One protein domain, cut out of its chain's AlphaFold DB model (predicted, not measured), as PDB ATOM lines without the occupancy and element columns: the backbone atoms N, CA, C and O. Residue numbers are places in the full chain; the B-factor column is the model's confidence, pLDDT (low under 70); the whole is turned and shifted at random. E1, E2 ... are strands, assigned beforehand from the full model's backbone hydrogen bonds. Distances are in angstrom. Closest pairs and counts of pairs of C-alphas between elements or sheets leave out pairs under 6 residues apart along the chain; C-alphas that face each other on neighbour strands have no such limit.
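This is residues 11 to 56 of the 61 residues of an uncharacterized protein of Lachnospiraceae bacterium (UniProt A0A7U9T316). With little regular structure, this is a small sheet of three short strands, E1, E2 and E3, with E2 in the middle; the unnamed stretch after E3, residues 43 to 56, folds back toward the sheet's other end. The order E1, E2, E3 is antiparallel and forms a meander, each strand the antiparallel neighbour of the one before. The printed part has 46 residues, 13 of them in named strands, with no named helix: all strand. It is compact, radius of gyration of the C-alphas 9.7 A, spanning 27 by 20 by 16 A.

Inner strand E2, residues 25 to 28, and edge strand E1, residues 16 to 20, form a hairpin at 145 degrees; N 17 and O 27 are within hydrogen-bond range at 2.8 A. E2 and edge strand E3, residues 39 to 42, form another at 162 degrees, with N 40 and O 26 at 2.8 A.

E1 runs 12.3 A from C-alpha 16 at (-22.131, -48.917, 28.850), E2 10.4 A, and E3 8.3 A to C-alpha 42 at (-21.486, -38.536, 36.065).

The farthest C-alphas, Ser 22 and Lys 56, are 28.6 A apart. The printed part has no cut. No link is long. Residues 11, 34 to 36, 46 to 49 and 54 to 56 have pLDDT under 70.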
ATOM      1  N   ALA A  11     -19.848 -43.684  24.935       68.19
ATOM      2  CA  ALA A  11     -21.251 -43.561  24.548       68.19
ATOM      3  C   ALA A  11     -21.713 -44.616  23.528       68.19
ATOM      4  O   ALA A  11     -22.882 -44.981  23.516       68.19
ATOM      5  N   GLU A  12     -20.804 -45.132  22.700       71.56
ATOM      6  CA  GLU A  12     -21.108 -46.167  21.697       71.56
ATOM      7  C   GLU A  12     -20.704 -47.569  22.181       71.56
ATOM      8  O   GLU A  12     -20.748 -48.552  21.439       71.56
ATOM      9  N   CYS A  13     -20.286 -47.690  23.443       74.94
ATOM     10  CA  CYS A  13     -19.848 -48.953  24.008       74.94
ATOM     11  C   CYS A  13     -21.059 -49.795  24.426       74.94
ATOM     12  O   CYS A  13     -21.829 -49.396  25.293       74.94
ATOM     13  N   LYS A  14     -21.189 -51.011  23.883       77.12
ATOM     14  CA  LYS A  14     -22.264 -51.957  24.253       77.12
ATOM     15  C   LYS A  14     -22.280 -52.350  25.739       77.12
ATOM     16  O   LYS A  14     -23.298 -52.816  26.240       77.12
ATOM     17  N   PHE A  15     -21.152 -52.170  26.425       78.38
ATOM     18  CA  PHE A  15     -20.984 -52.441  27.855       78.38
ATOM     19  C   PHE A  15     -21.325 -51.230  28.733       78.38
ATOM     20  O   PHE A  15     -21.253 -51.311  29.955       78.38
ATOM     21  N   MET A  16     -21.671 -50.092  28.126       81.38
ATOM     22  CA  MET A  16     -22.131 -48.917  28.850       81.38
ATOM     23  C   MET A  16     -23.521 -49.185  29.430       81.38
ATOM     24  O   MET A  16     -24.488 -49.432  28.706       81.38
ATOM     25  N   LYS A  17     -23.628 -49.085  30.750       83.56
ATOM     26  CA  LYS A  17     -24.875 -49.167  31.502       83.56
ATOM     27  C   LYS A  17     -25.040 -47.916  32.347       83.56
ATOM     28  O   LYS A  17     -24.106 -47.471  33.004       83.56
ATOM     29  N   MET A  18     -26.234 -47.339  32.332       83.00
ATOM     30  CA  MET A  18     -26.604 -46.277  33.261       83.00
ATOM     31  C   MET A  18     -27.449 -46.909  34.363       83.00
ATOM     32  O   MET A  18     -28.538 -47.403  34.086       83.00
ATOM     33  N   TYR A  19     -26.928 -46.930  35.587       79.38
ATOM     34  CA  TYR A  19     -27.648 -47.475  36.743       79.38
ATOM     35  C   TYR A  19     -28.403 -46.376  37.496       79.38
ATOM     36  O   TYR A  19     -29.519 -46.591  37.958       79.38
ATOM     37  N   ASP A  20     -27.839 -45.168  37.537       79.50
ATOM     38  CA  ASP A  20     -28.447 -44.007  38.179       79.50
ATOM     39  C   ASP A  20     -29.016 -43.055  37.129       79.50
ATOM     40  O   ASP A  20     -28.276 -42.300  36.503       79.50
ATOM     41  N   TYR A  21     -30.339 -43.049  36.970       73.31
ATOM     42  CA  TYR A  21     -31.034 -42.089  36.103       73.31
ATOM     43  C   TYR A  21     -31.082 -40.686  36.726       73.31
ATOM     44  O   TYR A  21     -30.965 -39.696  36.007       73.31
ATOM     45  N   SER A  22     -31.216 -40.588  38.056       81.50
ATOM     46  CA  SER A  22     -31.269 -39.298  38.763       81.50
ATOM     47  C   SER A  22     -29.917 -38.594  38.792       81.50
ATOM     48  O   SER A  22     -29.857 -37.388  38.582       81.50
ATOM     49  N   ASN A  23     -28.835 -39.348  39.006       79.81
ATOM     50  CA  ASN A  23     -27.473 -38.810  39.002       79.81
ATOM     51  C   ASN A  23     -26.791 -38.929  37.628       79.81
ATOM     52  O   ASN A  23     -25.642 -38.515  37.488       79.81
ATOM     53  N   ARG A  24     -27.468 -39.521  36.628       83.62
ATOM     54  CA  ARG A  24     -26.931 -39.802  35.283       83.62
ATOM     55  C   ARG A  24     -25.537 -40.425  35.350       83.62
ATOM     56  O   ARG A  24     -24.596 -39.952  34.717       83.62
ATOM     57  N   ILE A  25     -25.381 -41.443  36.196       84.00
ATOM     58  CA  ILE A  25     -24.082 -42.093  36.375       84.00
ATOM     59  C   ILE A  25     -23.990 -43.266  35.417       84.00
ATOM     60  O   ILE A  25     -24.794 -44.203  35.451       84.00
ATOM     61  N   TYR A  26     -22.967 -43.197  34.579       83.19
ATOM     62  CA  TYR A  26     -22.643 -44.209  33.598       83.19
ATOM     63  C   TYR A  26     -21.553 -45.121  34.138       83.19
ATOM     64  O   TYR A  26     -20.563 -44.669  34.718       83.19
ATOM     65  N   TYR A  27     -21.717 -46.409  33.887       82.69
ATOM     66  CA  TYR A  27     -20.825 -47.473  34.305       82.69
ATOM     67  C   TYR A  27     -20.525 -48.402  33.129       82.69
ATOM     68  O   TYR A  27     -21.285 -48.503  32.167       82.69
ATOM     69  N   CYS A  28     -19.380 -49.061  33.199       81.31
ATOM     70  CA  CYS A  28     -18.922 -50.076  32.278       81.31
ATOM     71  C   CYS A  28     -19.134 -51.433  32.943       81.31
ATOM     72  O   CYS A  28     -18.387 -51.819  33.842       81.31
ATOM     73  N   ASP A  29     -20.150 -52.151  32.484       80.50
ATOM     74  CA  ASP A  29     -20.478 -53.501  32.937       80.50
ATOM     75  C   ASP A  29     -19.704 -54.541  32.112       80.50
ATOM     76  O   ASP A  29     -20.258 -55.483  31.554       80.50
ATOM     77  N   HIS A  30     -18.404 -54.304  31.928       81.00
ATOM     78  CA  HIS A  30     -17.519 -55.277  31.303       81.00
ATOM     79  C   HIS A  30     -16.965 -56.194  32.392       81.00
ATOM     80  O   HIS A  30     -16.472 -55.715  33.410       81.00
ATOM     81  N   GLU A  31     -17.034 -57.501  32.178       74.81
ATOM     82  CA  GLU A  31     -16.519 -58.528  33.093       74.81
ATOM     83  C   GLU A  31     -14.991 -58.455  33.261       74.81
ATOM     84  O   GLU A  31     -14.489 -58.533  34.375       74.81
ATOM     85  N   ASP A  32     -14.264 -58.167  32.180       72.00
ATOM     86  CA  ASP A  32     -12.807 -57.923  32.179       72.00
ATOM     87  C   ASP A  32     -12.397 -56.515  32.677       72.00
ATOM     88  O   ASP A  32     -11.317 -56.019  32.367       72.00
ATOM     89  N   ARG A  33     -13.273 -55.785  33.381       72.69
ATOM     90  CA  ARG A  33     -12.919 -54.448  33.881       72.69
ATOM     91  C   ARG A  33     -11.768 -54.545  34.886       72.69
ATOM     92  O   ARG A  33     -11.822 -55.305  35.844       72.69
ATOM     93  N   ILE A  34     -10.739 -53.732  34.667       68.88
ATOM     94  CA  ILE A  34      -9.557 -53.674  35.541       68.88
ATOM     95  C   ILE A  34      -9.846 -52.832  36.795       68.88
ATOM     96  O   ILE A  34      -9.155 -52.938  37.803       68.88
ATOM     97  N   ASP A  35     -10.864 -51.972  36.722       68.19
ATOM     98  CA  ASP A  35     -11.303 -51.120  37.820       68.19
ATOM     99  C   ASP A  35     -12.536 -51.715  38.508       68.19
ATOM    100  O   ASP A  35     -13.493 -52.129  37.849       68.19
ATOM    101  N   ASP A  36     -12.514 -51.720  39.838       63.56
ATOM    102  CA  ASP A  36     -13.508 -52.380  40.688       63.56
ATOM    103  C   ASP A  36     -14.912 -51.769  40.523       63.56
ATOM    104  O   ASP A  36     -15.925 -52.475  40.491       63.56
ATOM    105  N   MET A  37     -14.978 -50.447  40.315       72.56
ATOM    106  CA  MET A  37     -16.242 -49.708  40.241       72.56
ATOM    107  C   MET A  37     -16.791 -49.582  38.819       72.56
ATOM    108  O   MET A  37     -17.984 -49.341  38.651       72.56
ATOM    109  N   GLY A  38     -15.943 -49.669  37.788       76.19
ATOM    110  CA  GLY A  38     -16.356 -49.519  36.388       76.19
ATOM    111  C   GLY A  38     -17.019 -48.173  36.062       76.19
ATOM    112  O   GLY A  38     -17.680 -48.046  35.035       76.19
ATOM    113  N   LYS A  39     -16.895 -47.151  36.912       82.62
ATOM    114  CA  LYS A  39     -17.592 -45.869  36.746       82.62
ATOM    115  C   LYS A  39     -16.998 -45.073  35.583       82.62
ATOM    116  O   LYS A  39     -15.851 -44.644  35.640       82.62
ATOM    117  N   LEU A  40     -17.797 -44.827  34.547       79.50
ATOM    118  CA  LEU A  40     -17.396 -44.075  33.355       79.50
ATOM    119  C   LEU A  40     -17.454 -42.562  33.575       79.50
ATOM    120  O   LEU A  40     -16.549 -41.851  33.144       79.50
ATOM    121  N   GLY A  41     -18.510 -42.069  34.222       79.00
ATOM    122  CA  GLY A  41     -18.753 -40.635  34.378       79.00
ATOM    123  C   GLY A  41     -20.083 -40.331  35.060       79.00
ATOM    124  O   GLY A  41     -20.919 -41.219  35.225       79.00
ATOM    125  N   VAL A  42     -20.250 -39.081  35.484       81.50
ATOM    126  CA  VAL A  42     -21.486 -38.536  36.065       81.50
ATOM    127  C   VAL A  42     -21.951 -37.420  35.143       81.50
ATOM    128  O   VAL A  42     -21.128 -36.582  34.785       81.50
ATOM    129  N   ASP A  43     -23.233 -37.416  34.782       80.25
ATOM    130  CA  ASP A  43     -23.891 -36.463  33.874       80.25
ATOM    131  C   ASP A  43     -23.430 -36.532  32.409       80.25
ATOM    132  O   ASP A  43     -24.267 -36.610  31.510       80.25
ATOM    133  N   GLU A  44     -22.124 -36.626  32.158       76.25
ATOM    134  CA  GLU A  44     -21.545 -36.749  30.825       76.25
ATOM    135  C   GLU A  44     -20.629 -37.972  30.679       76.25
ATOM    136  O   GLU A  44     -19.840 -38.335  31.557       76.25
ATOM    137  N   LEU A  45     -20.744 -38.630  29.524       72.00
ATOM    138  CA  LEU A  45     -19.869 -39.733  29.145       72.00
ATOM    139  C   LEU A  45     -18.530 -39.189  28.647       72.00
ATOM    140  O   LEU A  45     -18.499 -38.260  27.834       72.00
ATOM    141  N   PRO A  46     -17.409 -39.805  29.045       68.19
ATOM    142  CA  PRO A  46     -16.117 -39.382  28.551       68.19
ATOM    143  C   PRO A  46     -16.024 -39.630  27.037       68.19
ATOM    144  O   PRO A  46     -16.219 -40.745  26.543       68.19
ATOM    145  N   LYS A  47     -15.648 -38.575  26.300       65.50
ATOM    146  CA  LYS A  47     -15.358 -38.595  24.848       65.50
ATOM    147  C   LYS A  47     -14.159 -39.468  24.466       65.50
ATOM    148  O   LYS A  47     -13.786 -39.540  23.303       65.50
ATOM    149  N   ARG A  48     -13.461 -40.021  25.458       66.38
ATOM    150  CA  ARG A  48     -12.311 -40.907  25.292       66.38
ATOM    151  C   ARG A  48     -12.461 -42.060  26.258       66.38
ATOM    152  O   ARG A  48     -12.744 -41.837  27.432       66.38
ATOM    153  N   SER A  49     -12.194 -43.274  25.793       68.00
ATOM    154  CA  SER A  49     -12.209 -44.437  26.673       68.00
ATOM    155  C   SER A  49     -11.204 -44.258  27.820       68.00
ATOM    156  O   SER A  49     -10.052 -43.867  27.560       68.00
ATOM    157  N   PRO A  50     -11.594 -44.539  29.071       70.19
ATOM    158  CA  PRO A  50     -10.680 -44.493  30.201       70.19
ATOM    159  C   PRO A  50      -9.483 -45.425  29.989       70.19
ATOM    160  O   PRO A  50      -9.559 -46.394  29.235       70.19
ATOM    161  N   LYS A  51      -8.352 -45.134  30.643       70.50
ATOM    162  CA  LYS A  51      -7.136 -45.964  30.528       70.50
ATOM    163  C   LYS A  51      -7.340 -47.394  31.037       70.50
ATOM    164  O   LYS A  51      -6.711 -48.299  30.512       70.50
ATOM    165  N   TRP A  52      -8.223 -47.575  32.012       71.75
ATOM    166  CA  TRP A  52      -8.589 -48.871  32.585       71.75
ATOM    167  C   TRP A  52      -9.615 -49.647  31.743       71.75
ATOM    168  O   TRP A  52      -9.992 -50.752  32.115       71.75
ATOM    169  N   CYS A  53     -10.107 -49.081  30.633       72.50
ATOM    170  CA  CYS A  53     -11.116 -49.739  29.809       72.50
ATOM    171  C   CYS A  53     -10.513 -50.979  29.114       72.50
ATOM    172  O   CYS A  53      -9.591 -50.811  28.311       72.50
ATOM    173  N   PRO A  54     -11.044 -52.193  29.348       66.31
ATOM    174  CA  PRO A  54     -10.472 -53.432  28.802       66.31
ATOM    175  C   PRO A  54     -10.558 -53.498  27.276       66.31
ATOM    176  O   PRO A  54      -9.655 -53.980  26.600       66.31
ATOM    177  N   VAL A  55     -11.605 -52.894  26.706       65.12
ATOM    178  CA  VAL A  55     -11.821 -52.814  25.253       65.12
ATOM    179  C   VAL A  55     -10.708 -52.029  24.552       65.12
ATOM    180  O   VAL A  55     -10.429 -52.260  23.382       65.12
ATOM    181  N   LYS A  56     -10.028 -51.125  25.268       61.31
ATOM    182  CA  LYS A  56      -8.931 -50.320  24.720       61.31
ATOM    183  C   LYS A  56      -7.671 -51.141  24.436       61.31
ATOM    184  O   LYS A  56      -6.825 -50.679  23.680       61.31
TER     185      LYS A  56